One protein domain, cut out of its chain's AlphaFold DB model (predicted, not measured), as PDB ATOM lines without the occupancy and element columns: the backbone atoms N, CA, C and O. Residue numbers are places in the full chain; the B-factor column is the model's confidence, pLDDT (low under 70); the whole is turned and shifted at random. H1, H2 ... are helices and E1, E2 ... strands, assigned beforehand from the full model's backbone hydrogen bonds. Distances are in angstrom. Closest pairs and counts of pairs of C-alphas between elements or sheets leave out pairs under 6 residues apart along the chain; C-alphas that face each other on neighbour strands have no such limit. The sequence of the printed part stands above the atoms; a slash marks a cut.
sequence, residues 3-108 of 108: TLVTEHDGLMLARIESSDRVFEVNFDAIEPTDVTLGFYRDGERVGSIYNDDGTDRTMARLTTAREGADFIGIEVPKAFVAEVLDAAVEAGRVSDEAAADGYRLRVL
ATOM      1  N   THR A   3     -42.276  -4.713  -0.268       95.62
ATOM      2  CA  THR A   3     -42.807  -3.359  -0.077       95.62
ATOM      3  C   THR A   3     -43.294  -2.779  -1.396       95.62
ATOM      4  O   THR A   3     -42.789  -3.110  -2.468       95.62
ATOM      5  N   LEU A   4     -44.305  -1.922  -1.308       96.25
ATOM      6  CA  LEU A   4     -44.798  -1.112  -2.411       96.25
ATOM      7  C   LEU A   4     -45.264   0.231  -1.852       96.25
ATOM      8  O   LEU A   4     -46.191   0.270  -1.039       96.25
ATOM      9  N   VAL A   5     -44.652   1.315  -2.320       96.44
ATOM     10  CA  VAL A   5     -45.133   2.682  -2.118       96.44
ATOM     11  C   VAL A   5     -45.384   3.307  -3.485       96.44
ATOM     12  O   VAL A   5     -44.490   3.375  -4.325       96.44
ATOM     13  N   THR A   6     -46.624   3.703  -3.760       96.50
ATOM     14  CA  THR A   6     -46.993   4.242  -5.076       96.50
ATOM     15  C   THR A   6     -48.226   5.131  -4.994       96.50
ATOM     16  O   THR A   6     -48.929   5.135  -3.988       96.50
ATOM     17  N   GLU A   7     -48.511   5.867  -6.061       93.12
ATOM     18  CA  GLU A   7     -49.788   6.548  -6.223       93.12
ATOM     19  C   GLU A   7     -50.790   5.629  -6.940       93.12
ATOM     20  O   GLU A   7     -50.478   5.024  -7.968       93.12
ATOM     21  N   HIS A   8     -52.005   5.524  -6.405       91.31
ATOM     22  CA  HIS A   8     -53.088   4.714  -6.950       91.31
ATOM     23  C   HIS A   8     -54.429   5.431  -6.765       91.31
ATOM     24  O   HIS A   8     -54.772   5.832  -5.656       91.31
ATOM     25  N   ASP A   9     -55.182   5.619  -7.853       89.50
ATOM     26  CA  ASP A   9     -56.497   6.282  -7.855       89.50
ATOM     27  C   ASP A   9     -56.528   7.654  -7.144       89.50
ATOM     28  O   ASP A   9     -57.504   8.022  -6.494       89.50
ATOM     29  N   GLY A  10     -55.445   8.432  -7.277       89.94
ATOM     30  CA  GLY A  10     -55.307   9.760  -6.664       89.94
ATOM     31  C   GLY A  10     -54.988   9.744  -5.164       89.94
ATOM     32  O   GLY A  10     -55.025  10.796  -4.526       89.94
ATOM     33  N   LEU A  11     -54.665   8.577  -4.607       93.62
ATOM     34  CA  LEU A  11     -54.217   8.374  -3.230       93.62
ATOM     35  C   LEU A  11     -52.791   7.819  -3.220       93.62
ATOM     36  O   LEU A  11     -52.345   7.206  -4.188       93.62
ATOM     37  N   MET A  12     -52.068   7.991  -2.118       96.88
ATOM     38  CA  MET A  12     -50.877   7.183  -1.866       96.88
ATOM     39  C   MET A  12     -51.306   5.813  -1.355       96.88
ATOM     40  O   MET A  12     -52.187   5.718  -0.501       96.88
ATOM     41  N   LEU A  13     -50.628   4.774  -1.822       96.12
ATOM     42  CA  LEU A  13     -50.703   3.413  -1.320       96.12
ATOM     43  C   LEU A  13     -49.359   3.063  -0.685       96.12
ATOM     44  O   LEU A  13     -48.329   3.126  -1.356       96.12
ATOM     45  N   ALA A  14     -49.379   2.650   0.579       96.25
ATOM     46  CA  ALA A  14     -48.237   2.046   1.251       96.25
ATOM     47  C   ALA A  14     -48.593   0.623   1.681       96.25
ATOM     48  O   ALA A  14     -49.534   0.403   2.451       96.25
ATOM     49  N   ARG A  15     -47.830  -0.347   1.183       95.56
ATOM     50  CA  ARG A  15     -48.058  -1.771   1.403       95.56
ATOM     51  C   ARG A  15     -46.762  -2.465   1.788       95.56
ATOM     52  O   ARG A  15     -45.733  -2.270   1.148       95.56
ATOM     53  N   ILE A  16     -46.836  -3.322   2.798       94.12
ATOM     54  CA  ILE A  16     -45.764  -4.243   3.159       94.12
ATOM     55  C   ILE A  16     -46.338  -5.616   3.501       94.12
ATOM     56  O   ILE A  16     -47.291  -5.748   4.269       94.12
ATOM     57  N   GLU A  17     -45.742  -6.646   2.916       92.94
ATOM     58  CA  GLU A  17     -46.165  -8.037   3.044       92.94
ATOM     59  C   GLU A  17     -45.039  -8.902   3.629       92.94
ATOM     60  O   GLU A  17     -43.873  -8.835   3.217       92.94
ATOM     61  N   SER A  18     -45.391  -9.727   4.615       89.12
ATOM     62  CA  SER A  18     -44.572 -10.824   5.137       89.12
ATOM     63  C   SER A  18     -45.307 -12.156   4.982       89.12
ATOM     64  O   SER A  18     -46.447 -12.215   4.534       89.12
ATOM     65  N   SER A  19     -44.655 -13.256   5.366       88.06
ATOM     66  CA  SER A  19     -45.197 -14.613   5.208       88.06
ATOM     67  C   SER A  19     -46.512 -14.876   5.952       88.06
ATOM     68  O   SER A  19     -47.189 -15.857   5.662       88.06
ATOM     69  N   ASP A  20     -46.833 -14.061   6.953       86.44
ATOM     70  CA  ASP A  20     -47.927 -14.263   7.905       86.44
ATOM     71  C   ASP A  20     -48.929 -13.098   7.960       86.44
ATOM     72  O   ASP A  20     -49.986 -13.239   8.574       86.44
ATOM     73  N   ARG A  21     -48.610 -11.944   7.359       87.44
ATOM     74  CA  ARG A  21     -49.401 -10.712   7.491       87.44
ATOM     75  C   ARG A  21     -49.121  -9.723   6.364       87.44
ATOM     76  O   ARG A  21     -48.032  -9.685   5.797       87.44
ATOM     77  N   VAL A  22     -50.114  -8.880   6.102       89.69
ATOM     78  CA  VAL A  22     -50.034  -7.748   5.176       89.69
ATOM     79  C   VAL A  22     -50.480  -6.500   5.925       89.69
ATOM     80  O   VAL A  22     -51.503  -6.519   6.611       89.69
ATOM     81  N   PHE A  23     -49.719  -5.423   5.781       90.94
ATOM     82  CA  PHE A  23     -50.161  -4.074   6.106       90.94
ATOM     83  C   PHE A  23     -50.340  -3.313   4.803       90.94
ATOM     84  O   PHE A  23     -49.436  -3.282   3.970       90.94
ATOM     85  N   GLU A  24     -51.508  -2.713   4.636       93.62
ATOM     86  CA  GLU A  24     -51.858  -1.934   3.459       93.62
ATOM     87  C   GLU A  24     -52.684  -0.732   3.903       93.62
ATOM     88  O   GLU A  24     -53.661  -0.880   4.643       93.62
ATOM     89  N   VAL A  25     -52.277   0.460   3.477       93.38
ATOM     90  CA  VAL A  25     -52.975   1.706   3.786       93.38
ATOM     91  C   VAL A  25     -53.018   2.602   2.555       93.38
ATOM     92  O   VAL A  25     -52.008   2.798   1.882       93.38
ATOM     93  N   ASN A  26     -54.203   3.152   2.289       94.69
ATOM     94  CA  ASN A  26     -54.413   4.211   1.308       94.69
ATOM     95  C   ASN A  26     -54.655   5.531   2.045       94.69
ATOM     96  O   ASN A  26     -55.480   5.557   2.963       94.69
ATOM     97  N   PHE A  27     -53.975   6.601   1.645       95.31
ATOM     98  CA  PHE A  27     -54.035   7.902   2.320       95.31
ATOM     99  C   PHE A  27     -53.887   9.070   1.335       95.31
ATOM    100  O   PHE A  27     -53.223   8.942   0.306       95.31
ATOM    101  N   ASP A  28     -54.497  10.212   1.652       95.94
ATOM    102  CA  ASP A  28     -54.285  11.477   0.929       95.94
ATOM    103  C   ASP A  28     -53.220  12.358   1.584       95.94
ATOM    104  O   ASP A  28     -52.558  13.121   0.883       95.94
ATOM    105  N   ALA A  29     -53.004  12.208   2.892       96.75
ATOM    106  CA  ALA A  29     -52.005  12.963   3.629       96.75
ATOM    107  C   ALA A  29     -51.318  12.118   4.706       96.75
ATOM    108  O   ALA A  29     -51.894  11.166   5.248       96.75
ATOM    109  N   ILE A  30     -50.089  12.503   5.049       96.12
ATOM    110  CA  ILE A  30     -49.409  12.048   6.258       96.12
ATOM    111  C   ILE A  30     -49.077  13.202   7.189       96.12
ATOM    112  O   ILE A  30     -48.716  14.298   6.762       96.12
ATOM    113  N   GLU A  31     -49.160  12.910   8.480       96.88
ATOM    114  CA  GLU A  31     -48.822  13.831   9.556       96.88
ATOM    115  C   GLU A  31     -47.628  13.285  10.343       96.88
ATOM    116  O   GLU A  31     -47.789  12.370  11.161       96.88
ATOM    117  N   PRO A  32     -46.416  13.798  10.092       93.88
ATOM    118  CA  PRO A  32     -45.272  13.496  10.927       93.88
ATOM    119  C   PRO A  32     -45.350  14.261  12.256       93.88
ATOM    120  O   PRO A  32     -45.778  15.408  12.339       93.88
ATOM    121  N   THR A  33     -44.887  13.605  13.310       91.19
ATOM    122  CA  THR A  33     -44.618  14.166  14.641       91.19
ATOM    123  C   THR A  33     -43.202  13.752  15.042       91.19
ATOM    124  O   THR A  33     -42.514  13.093  14.273       91.19
ATOM    125  N   ASP A  34     -42.756  14.043  16.262       83.44
ATOM    126  CA  ASP A  34     -41.414  13.632  16.697       83.44
ATOM    127  C   ASP A  34     -41.202  12.101  16.748       83.44
ATOM    128  O   ASP A  34     -40.059  11.652  16.682       83.44
ATOM    129  N   VAL A  35     -42.272  11.302  16.874       84.94
ATOM    130  CA  VAL A  35     -42.187   9.831  17.046       84.94
ATOM    131  C   VAL A  35     -43.239   9.031  16.271       84.94
ATOM    132  O   VAL A  35     -43.183   7.801  16.242       84.94
ATOM    133  N   THR A  36     -44.207   9.696  15.634       90.94
ATOM    134  CA  THR A  36     -45.273   9.044  14.855       90.94
ATOM    135  C   THR A  36     -45.445   9.657  13.472       90.94
ATOM    136  O   THR A  36     -45.230  10.851  13.299       90.94
ATOM    137  N   LEU A  37     -45.864   8.834  12.516       93.50
ATOM    138  CA  LEU A  37     -46.266   9.198  11.164       93.50
ATOM    139  C   LEU A  37     -47.717   8.742  10.996       93.50
ATOM    140  O   LEU A  37     -47.990   7.545  10.919       93.50
ATOM    141  N   GLY A  38     -48.666   9.671  11.078       94.88
ATOM    142  CA  GLY A  38     -50.097   9.398  10.941       94.88
ATOM    143  C   GLY A  38     -50.525   9.353   9.477       94.88
ATOM    144  O   GLY A  38     -50.118  10.213   8.712       94.88
ATOM    145  N   PHE A  39     -51.362   8.386   9.104       95.56
ATOM    146  CA  PHE A  39     -51.994   8.308   7.784       95.56
ATOM    147  C   PHE A  39     -53.409   8.867   7.855       95.56
ATOM    148  O   PHE A  39     -54.190   8.428   8.707       95.56
ATOM    149  N   TYR A  40     -53.741   9.778   6.945       94.94
ATOM    150  CA  TYR A  40     -55.049  10.417   6.874       94.94
ATOM    151  C   TYR A  40     -55.727  10.146   5.534       94.94
ATOM    152  O   TYR A  40     -55.096  10.203   4.478       94.94
ATOM    153  N   ARG A  41     -57.019   9.826   5.610       93.69
ATOM    154  CA  ARG A  41     -57.909   9.678   4.468       93.69
ATOM    155  C   ARG A  41     -59.183  10.480   4.701       93.69
ATOM    156  O   ARG A  41     -59.838  10.272   5.716       93.69
ATOM    157  N   ASP A  42     -59.534  11.371   3.782       92.38
ATOM    158  CA  ASP A  42     -60.714  12.240   3.863       92.38
ATOM    159  C   ASP A  42     -60.769  13.037   5.188       92.38
ATOM    160  O   ASP A  42     -61.830  13.284   5.759       92.38
ATOM    161  N   GLY A  43     -59.595  13.425   5.706       90.81
ATOM    162  CA  GLY A  43     -59.439  14.110   6.996       90.81
ATOM    163  C   GLY A  43     -59.513  13.208   8.236       90.81
ATOM    164  O   GLY A  43     -59.304  13.692   9.349       90.81
ATOM    165  N   GLU A  44     -59.751  11.905   8.081       91.75
ATOM    166  CA  GLU A  44     -59.790  10.936   9.178       91.75
ATOM    167  C   GLU A  44     -58.497  10.122   9.272       91.75
ATOM    168  O   GLU A  44     -57.929   9.685   8.272       91.75
ATOM    169  N   ARG A  45     -58.024   9.864  10.496       91.44
ATOM    170  CA  ARG A  45     -56.807   9.075  10.710       91.44
ATOM    171  C   ARG A  45     -57.075   7.582  10.517       91.44
ATOM    172  O   ARG A  45     -57.634   6.927  11.398       91.44
ATOM    173  N   VAL A  46     -56.577   7.018   9.424       91.94
ATOM    174  CA  VAL A  46     -56.746   5.598   9.061       91.94
ATOM    175  C   VAL A  46     -55.607   4.700   9.537       91.94
ATOM    176  O   VAL A  46     -55.734   3.475   9.535       91.94
ATOM    177  N   GLY A  47     -54.500   5.280   9.997       92.06
ATOM    178  CA  GLY A  47     -53.410   4.507  10.573       92.06
ATOM    179  C   GLY A  47     -52.262   5.353  11.098       92.06
ATOM    180  O   GLY A  47     -52.310   6.587  11.123       92.06
ATOM    181  N   SER A  48     -51.210   4.672  11.534       92.75
ATOM    182  CA  SER A  48     -49.970   5.317  11.942       92.75
ATOM    183  C   SER A  48     -48.789   4.365  11.975       92.75
ATOM    184  O   SER A  48     -48.959   3.204  12.335       92.75
ATOM    185  N   ILE A  49     -47.592   4.888  11.746       92.88
ATOM    186  CA  ILE A  49     -46.332   4.256  12.138       92.88
ATOM    187  C   ILE A  49     -45.806   4.983  13.373       92.88
ATOM    188  O   ILE A  49     -45.781   6.210  13.388       92.88
ATOM    189  N   TYR A  50     -45.392   4.266  14.412       88.75
ATOM    190  CA  TYR A  50     -44.751   4.855  15.589       88.75
ATOM    191  C   TYR A  50     -43.437   4.143  15.909       88.75
ATOM    192  O   TYR A  50     -43.284   2.956  15.612       88.75
ATOM    193  N   ASN A  51     -42.484   4.866  16.496       84.06
ATOM    194  CA  ASN A  51     -41.325   4.243  17.128       84.06
ATOM    195  C   ASN A  51     -41.754   3.661  18.482       84.06
ATOM    196  O   ASN A  51     -42.335   4.369  19.306       84.06
ATOM    197  N   ASP A  52     -41.538   2.359  18.672       76.38
ATOM    198  CA  ASP A  52     -41.855   1.679  19.928       76.38
ATOM    199  C   ASP A  52     -40.812   2.072  20.978       76.38
ATOM    200  O   ASP A  52     -39.633   1.734  20.833       76.38
ATOM    201  N   ASP A  53     -41.255   2.821  21.993       66.75
ATOM    202  CA  ASP A  53     -40.399   3.455  22.997       66.75
ATOM    203  C   ASP A  53     -39.443   2.441  23.645       66.75
ATOM    204  O   ASP A  53     -39.842   1.368  24.107       66.75
ATOM    205  N   GLY A  54     -38.152   2.775  23.651       63.38
ATOM    206  CA  GLY A  54     -37.088   1.893  24.132       63.38
ATOM    207  C   GLY A  54     -36.625   0.818  23.141       63.38
ATOM    208  O   GLY A  54     -35.848  -0.054  23.538       63.38
ATOM    209  N   THR A  55     -37.052   0.859  21.871       68.38
ATOM    210  CA  THR A  55     -36.576  -0.063  20.827       68.38
ATOM    211  C   THR A  55     -36.240   0.637  19.504       68.38
ATOM    212  O   THR A  55     -36.808   1.669  19.153       68.38
ATOM    213  N   ASP A  56     -35.371   0.017  18.700       70.38
ATOM    214  CA  ASP A  56     -35.076   0.459  17.325       70.38
ATOM    215  C   ASP A  56     -36.199   0.116  16.322       70.38
ATOM    216  O   ASP A  56     -36.019   0.245  15.107       70.38
ATOM    217  N   ARG A  57     -37.353  -0.362  16.807       79.38
ATOM    218  CA  ARG A  57     -38.432  -0.898  15.974       79.38
ATOM    219  C   ARG A  57     -39.469   0.165  15.656       79.38
ATOM    220  O   ARG A  57     -39.849   0.988  16.489       79.38
ATOM    221  N   THR A  58     -39.978   0.089  14.437       81.69
ATOM    222  CA  THR A  58     -41.126   0.866  13.975       81.69
ATOM    223  C   THR A  58     -42.340  -0.039  13.845       81.69
ATOM    224  O   THR A  58     -42.264  -1.108  13.239       81.69
ATOM    225  N   MET A  59     -43.460   0.390  14.416       87.69
ATOM    226  CA  MET A  59     -44.707  -0.364  14.460       87.69
ATOM    227  C   MET A  59     -45.777   0.362  13.651       87.69
ATOM    228  O   MET A  59     -46.139   1.496  13.961       87.69
ATOM    229  N   ALA A  60     -46.290  -0.293  12.614       85.94
ATOM    230  CA  ALA A  60     -47.403   0.194  11.814       85.94
ATOM    231  C   ALA A  60     -48.729  -0.328  12.370       85.94
ATOM    232  O   ALA A  60     -48.848  -1.502  12.716       85.94
ATOM    233  N   ARG A  61     -49.731   0.544  12.440       86.94
ATOM    234  CA  ARG A  61     -51.065   0.284  12.982       86.94
ATOM    235  C   ARG A  61     -52.125   0.817  12.027       86.94
ATOM    236  O   ARG A  61     -51.999   1.939  11.542       86.94
ATOM    237  N   LEU A  62     -53.200   0.054  11.834       83.56
ATOM    238  CA  LEU A  62     -54.428   0.538  11.195       83.56
ATOM    239  C   LEU A  62     -55.460   0.955  12.249       83.56
ATOM    240  O   LEU A  62     -55.611   0.303  13.287       83.56
ATOM    241  N   THR A  63     -56.179   2.037  11.969       78.19
ATOM    242  CA  THR A  63     -57.339   2.464  12.752       78.19
ATOM    243  C   THR A  63     -58.575   1.786  12.172       78.19
ATOM    244  O   THR A  63     -58.915   1.996  11.012       78.19
ATOM    245  N   THR A  64     -59.262   0.955  12.958       68.50
ATOM    246  CA  THR A  64     -60.526   0.342  12.524       68.50
ATOM    247  C   THR A  64     -61.715   1.180  12.977       68.50
ATOM    248  O   THR A  64     -61.703   1.682  14.095       68.50
ATOM    249  N   ALA A  65     -62.785   1.235  12.179       64.62
ATOM    250  CA  ALA A  65     -64.042   1.911  12.528       64.62
ATOM    251  C   ALA A  65     -64.839   1.244  13.676       64.62
ATOM    252  O   ALA A  65     -65.965   1.642  13.966       64.62
ATOM    253  N   ARG A  66     -64.304   0.188  14.305       61.22
ATOM    254  CA  ARG A  66     -64.934  -0.466  15.455       61.22
ATOM    255  C   ARG A  66     -64.559   0.286  16.727       61.22
ATOM    256  O   ARG A  66     -63.382   0.536  16.966       61.22
ATOM    257  N   GLU A  67     -65.551   0.595  17.559       52.47
ATOM    258  CA  GLU A  67     -65.308   1.059  18.926       52.47
ATOM    259  C   GLU A  67     -64.571  -0.039  19.707       52.47
ATOM    260  O   GLU A  67     -65.116  -1.116  19.952       52.47
ATOM    261  N   GLY A  68     -63.310   0.209  20.063       55.66
ATOM    262  CA  GLY A  68     -62.496  -0.738  20.818       55.66
ATOM    263  C   GLY A  68     -61.005  -0.413  20.782       55.66
ATOM    264  O   GLY A  68     -60.527   0.329  19.928       55.66
ATOM    265  N   ALA A  69     -60.261  -0.987  21.728       55.22
ATOM    266  CA  ALA A  69     -58.799  -0.918  21.771       55.22
ATOM    267  C   ALA A  69     -58.131  -1.999  20.898       55.22
ATOM    268  O   ALA A  69     -56.917  -2.167  20.970       55.22
ATOM    269  N   ASP A  70     -58.903  -2.733  20.093       57.91
ATOM    270  CA  ASP A  70     -58.373  -3.766  19.211       57.91
ATOM    271  C   ASP A  70     -57.587  -3.106  18.075       57.91
ATOM    272  O   ASP A  70     -58.125  -2.350  17.264       57.91
ATOM    273  N   PHE A  71     -56.288  -3.380  18.023       63.66
ATOM    274  CA  PHE A  71     -55.415  -2.931  16.949       63.66
ATOM    275  C   PHE A  71     -54.632  -4.114  16.388       63.66
ATOM    276  O   PHE A  71     -54.224  -5.017  17.117       63.66
ATOM    277  N   ILE A  72     -54.398  -4.087  15.077       69.81
ATOM    278  CA  ILE A  72     -53.426  -4.964  14.428       69.81
ATOM    279  C   ILE A  72     -52.199  -4.099  14.167       69.81
ATOM    280  O   ILE A  72     -52.238  -3.179  13.348       69.81
ATOM    281  N   GLY A  73     -51.153  -4.352  14.948       78.25
ATOM    282  CA  GLY A  73     -49.851  -3.722  14.805       78.25
ATOM    283  C   GLY A  73     -48.877  -4.687  14.146       78.25
ATOM    284  O   GLY A  73     -48.832  -5.856  14.529       78.25
ATOM    285  N   ILE A  74     -48.086  -4.216  13.189       86.25
ATOM    286  CA  ILE A  74     -46.988  -4.998  12.622       86.25
ATOM    287  C   ILE A  74     -45.675  -4.237  12.758       86.25
ATOM    288  O   ILE A  74     -45.643  -3.016  12.641       86.25
ATOM    289  N   GLU A  75     -44.589  -4.961  12.988       89.75
ATOM    290  CA  GLU A  75     -43.256  -4.389  12.840       89.75
ATOM    291  C   GLU A  75     -42.980  -4.146  11.354       89.75
ATOM    292  O   GLU A  75     -43.194  -5.040  10.527       89.75
ATOM    293  N   VAL A  76     -42.509  -2.945  11.030       90.19
ATOM    294  CA  VAL A  76     -42.098  -2.556   9.679       90.19
ATOM    295  C   VAL A  76     -40.629  -2.126   9.679       90.19
ATOM    296  O   VAL A  76     -40.183  -1.532  10.659       90.19
ATOM    297  N   PRO A  77     -39.854  -2.390   8.612       92.12
ATOM    298  CA  PRO A  77     -38.473  -1.924   8.507       92.12
ATOM    299  C   PRO A  77     -38.400  -0.402   8.354       92.12
ATOM    300  O   PRO A  77     -39.166   0.170   7.581       92.12
ATOM    301  N   LYS A  78     -37.403   0.250   8.966       91.44
ATOM    302  CA  LYS A  78     -37.167   1.697   8.794       91.44
ATOM    303  C   LYS A  78     -37.020   2.123   7.328       91.44
ATOM    304  O   LYS A  78     -37.482   3.192   6.962       91.44
ATOM    305  N   ALA A  79     -36.443   1.269   6.479       93.00
ATOM    306  CA  ALA A  79     -36.328   1.533   5.041       93.00
ATOM    307  C   ALA A  79     -37.698   1.706   4.358       93.00
ATOM    308  O   ALA A  79     -37.848   2.586   3.520       93.00
ATOM    309  N   PHE A  80     -38.706   0.926   4.762       93.88
ATOM    310  CA  PHE A  80     -40.077   1.100   4.280       93.88
ATOM    311  C   PHE A  80     -40.678   2.418   4.780       93.88
ATOM    312  O   PHE A  80     -41.334   3.128   4.030       93.88
ATOM    313  N   VAL A  81     -40.427   2.774   6.042       94.12
ATOM    314  CA  VAL A  81     -40.904   4.044   6.610       94.12
ATOM    315  C   VAL A  81     -40.278   5.244   5.889       94.12
ATOM    316  O   VAL A  81     -40.977   6.215   5.608       94.12
ATOM    317  N   ALA A  82     -38.988   5.159   5.549       94.75
ATOM    318  CA  ALA A  82     -38.295   6.153   4.735       94.75
ATOM    319  C   ALA A  82     -38.938   6.284   3.348       94.75
ATOM    320  O   ALA A  82     -39.300   7.387   2.962       94.75
ATOM    321  N   GLU A  83     -39.174   5.163   2.657       95.94
ATOM    322  CA  GLU A  83     -39.822   5.131   1.337       95.94
ATOM    323  C   GLU A  83     -41.208   5.797   1.360       95.94
ATOM    324  O   GLU A  83     -41.531   6.603   0.489       95.94
ATOM    325  N   VAL A  84     -42.012   5.520   2.394       96.12
ATOM    326  CA  VAL A  84     -43.329   6.147   2.591       96.12
ATOM    327  C   VAL A  84     -43.215   7.658   2.778       96.12
ATOM    328  O   VAL A  84     -43.969   8.410   2.159       96.12
ATOM    329  N   LEU A  85     -42.303   8.106   3.643       95.38
ATOM    330  CA  LEU A  85     -42.127   9.525   3.937       95.38
ATOM    331  C   LEU A  85     -41.583  10.285   2.725       95.38
ATOM    332  O   LEU A  85     -42.095  11.355   2.407       95.38
ATOM    333  N   ASP A  86     -40.591   9.729   2.033       95.69
ATOM    334  CA  ASP A  86     -39.992  10.332   0.842       95.69
ATOM    335  C   ASP A  86     -41.031  10.479  -0.272       95.69
ATOM    336  O   ASP A  86     -41.230  11.583  -0.777       95.69
ATOM    337  N   ALA A  87     -41.788   9.419  -0.568       96.25
ATOM    338  CA  ALA A  87     -42.832   9.468  -1.587       96.25
ATOM    339  C   ALA A  87     -43.949  10.469  -1.236       96.25
ATOM    340  O   ALA A  87     -44.491  11.140  -2.114       96.25
ATOM    341  N   ALA A  88     -44.300  10.604   0.047       95.19
ATOM    342  CA  ALA A  88     -45.284  11.590   0.481       95.19
ATOM    343  C   ALA A  88     -44.761  13.032   0.391       95.19
ATOM    344  O   ALA A  88     -45.529  13.920   0.016       95.19
ATOM    345  N   VAL A  89     -43.482  13.276   0.707       95.81
ATOM    346  CA  VAL A  89     -42.836  14.587   0.514       95.81
ATOM    347  C   VAL A  89     -42.819  14.942  -0.973       95.81
ATOM    348  O   VAL A  89     -43.262  16.026  -1.345       95.81
ATOM    349  N   GLU A  90     -42.383  14.018  -1.832       95.38
ATOM    350  CA  GLU A  90     -42.344  14.216  -3.287       95.38
ATOM    351  C   GLU A  90     -43.731  14.507  -3.877       95.38
ATOM    352  O   GLU A  90     -43.865  15.346  -4.769       95.38
ATOM    353  N   ALA A  91     -44.774  13.861  -3.350       94.25
ATOM    354  CA  ALA A  91     -46.158  14.076  -3.763       94.25
ATOM    355  C   ALA A  91     -46.815  15.327  -3.142       94.25
ATOM    356  O   ALA A  91     -47.972  15.617  -3.453       94.25
ATOM    357  N   GLY A  92     -46.134  16.054  -2.247       95.88
ATOM    358  CA  GLY A  92     -46.714  17.197  -1.530       95.88
ATOM    359  C   GLY A  92     -47.864  16.812  -0.588       95.88
ATOM    360  O   GLY A  92     -48.784  17.598  -0.374       95.88
ATOM    361  N   ARG A  93     -47.835  15.587  -0.052       95.94
ATOM    362  CA  ARG A  93     -48.869  14.994   0.817       95.94
ATOM    363  C   ARG A  93     -48.463  14.962   2.294       95.94
ATOM    364  O   ARG A  93     -49.003  14.187   3.077       95.94
ATOM    365  N   VAL A  94     -47.502  15.790   2.686       96.44
ATOM    366  CA  VAL A  94     -47.051  15.941   4.075       96.44
ATOM    367  C   VAL A  94     -47.674  17.195   4.676       96.44
ATOM    368  O   VAL A  94     -47.671  18.247   4.043       96.44
ATOM    369  N   SER A  95     -48.198  17.099   5.901       94.81
ATOM    370  CA  SER A  95     -48.806  18.250   6.584       94.81
ATOM    371  C   SER A  95     -47.792  19.312   7.033       94.81
ATOM    372  O   SER A  95     -48.130  20.494   7.066       94.81
ATOM    373  N   ASP A  96     -46.564  18.903   7.370       94.75
ATOM    374  CA  ASP A  96     -45.457  19.768   7.794       94.75
ATOM    375  C   ASP A  96     -44.096  19.139   7.421       94.75
ATOM    376  O   ASP A  96     -43.693  18.106   7.963       94.75
ATOM    377  N   GLU A  97     -43.375  19.763   6.484       92.38
ATOM    378  CA  GLU A  97     -42.054  19.299   6.031       92.38
ATOM    379  C   GLU A  97     -40.968  19.413   7.115       92.38
ATOM    380  O   GLU A  97     -40.088  18.555   7.199       92.38
ATOM    381  N   ALA A  98     -41.032  20.415   7.996       92.75
ATOM    382  CA  ALA A  98     -40.065  20.544   9.087       92.75
ATOM    383  C   ALA A  98     -40.259  19.430  10.127       92.75
ATOM    384  O   ALA A  98     -39.287  18.884  10.660       92.75
ATOM    385  N   ALA A  99     -41.513  19.046  10.386       92.31
ATOM    386  CA  ALA A  99     -41.824  17.887  11.214       92.31
ATOM    387  C   ALA A  99     -41.403  16.568  10.542       92.31
ATOM    388  O   ALA A  99     -40.938  15.663  11.236       92.31
ATOM    389  N   ALA A 100     -41.482  16.459   9.209       92.38
ATOM    390  CA  ALA A 100     -40.943  15.309   8.475       92.38
ATOM    391  C   ALA A 100     -39.433  15.150   8.691       92.38
ATOM    392  O   ALA A 100     -38.970  14.054   9.007       92.38
ATOM    393  N   ASP A 101     -38.666  16.236   8.600       90.38
ATOM    394  CA  ASP A 101     -37.226  16.204   8.874       90.38
ATOM    395  C   ASP A 101     -36.927  15.844  10.335       90.38
ATOM    396  O   ASP A 101     -36.032  15.041  10.619       90.38
ATOM    397  N   GLY A 102     -37.721  16.373  11.271       88.31
ATOM    398  CA  GLY A 102     -37.650  16.004  12.685       88.31
ATOM    399  C   GLY A 102     -37.935  14.523  12.942       88.31
ATOM    400  O   GLY A 102     -37.266  13.912  13.780       88.31
ATOM    401  N   TYR A 103     -38.891  13.942  12.214       88.69
ATOM    402  CA  TYR A 103     -39.204  12.516  12.261       88.69
ATOM    403  C   TYR A 103     -38.051  11.678  11.699       88.69
ATOM    404  O   TYR A 103     -37.629  10.725  12.354       88.69
ATOM    405  N   ARG A 104     -37.479  12.060  10.542       89.12
ATOM    406  CA  ARG A 104     -36.307  11.380   9.957       89.12
ATOM    407  C   ARG A 104     -35.167  11.293  10.967       89.12
ATOM    408  O   ARG A 104     -34.692  10.204  11.242       89.12
ATOM    409  N   LEU A 105     -34.787  12.419  11.572       86.88
ATOM    410  CA  LEU A 105     -33.654  12.486  12.505       86.88
ATOM    411  C   LEU A 105     -33.824  11.633  13.769       86.88
ATOM    412  O   LEU A 105     -32.828  11.249  14.380       86.88
ATOM    413  N   ARG A 106     -35.065  11.396  14.207       83.31
ATOM    414  CA  ARG A 106     -35.353  10.699  15.470       83.31
ATOM    415  C   ARG A 106     -35.714   9.234  15.286       83.31
ATOM    416  O   ARG A 106     -35.445   8.440  16.181       83.31
ATOM    417  N   VAL A 107     -36.339   8.887  14.163       83.00
ATOM    418  CA  VAL A 107     -36.920   7.558  13.949       83.00
ATOM    419  C   VAL A 107     -36.153   6.748  12.911       83.00
ATOM    420  O   VAL A 107     -36.048   5.530  13.081       83.00
ATOM    421  N   LEU A 108     -35.601   7.372  11.866       85.50
ATOM    422  CA  LEU A 108     -34.976   6.676  10.735       85.50
ATOM    423  C   LEU A 108     -33.457   6.597  10.902       85.50
ATOM    424  O   LEU A 108     -32.980   5.447  11.065       85.50
TER     425      LEU A 108
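What this domain is: This is residues 3 to 108 of the 108 residues of an uncharacterized protein of Halorubrum kocurii JCM 14978 (UniProt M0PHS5). Two antiparallel sheets form a wedge-shaped sandwich, only partly face to face, with E3 of the smaller sheet crossing one face of the larger, strongly twisted sheet. H1 fills the open side of the wedge and packs on both sheets, and H2 folds back beside it over E4 and E5 of the larger sheet. The printed part has 106 residues, with eight named strands, E1 to E8, followed by two named helices, H1 and H2; the sheets run E1 E2 E3 and E4 E5 E6 E7 E8, and the class is mixed. The whole is compact and rounded, with a radius of gyration of the C-alphas of 12.8 A and spans of 36 by 32 by 28 A.

How they stand to each other: E1, residues 3 to 8, E2, 11 to 17, and E3, 22 to 27, form a meander, each strand the antiparallel neighbour of the one before; N 6 and O 13 are 3.0 A apart, N 14 and O 25 2.9 A. E4, residues 29 to 32, E5, 36 to 41, E6, 44 to 51, E7, 58 to 62, and E8, 73 to 76, form a second meander, with N 31 and O 38 at 2.9 A, N 39 and O 47 at 2.9 A, N 50 and O 59 at 2.9 A, and N 60 and O 74 at 2.8 A, within hydrogen-bond range. E6 bends by 51 degrees at residue 47. In this sandwich, two sheets face to face, the strands stand at 52 degrees; the closest C-alphas of E3 and E6 are those of Val 25 and Gly 47, 7.4 A. H1, residues 78 to 90, is on both sheets: along E1 at 11 degrees on the local plane, height over the sheet 9.4 A, and over E4 at 9.8 A. H2, residues 97 to 107, is on the same face of the larger sheet at 8.4 A, making two layers, helices on one face of a sheet. H1 and H2, a helical hairpin, touch at Val 89 and Glu 97, their closest C-alphas, 7.3 A, with a shallow tilt of 7 degrees, opposite ways. In both helices every O i to N i+4 pair is within hydrogen-bond range.

Where its parts are: E1 begins at C-alpha 3 (-42.807, -3.359, -0.077). E6 is 21.2 A long, E2 19.3 A, H1 18.2 A and H2 15.1 A. H2 ends at C-alpha 107 (-36.920, 7.558, 13.949).

The domain as a whole: The C-alphas farthest apart, Asp 9 and Gly 54, are 37.7 A apart. The printed part has no cut and no long link. Mean pLDDT of the printed part is 87.9; residues 53 to 55 and 64 to 72 are under 70.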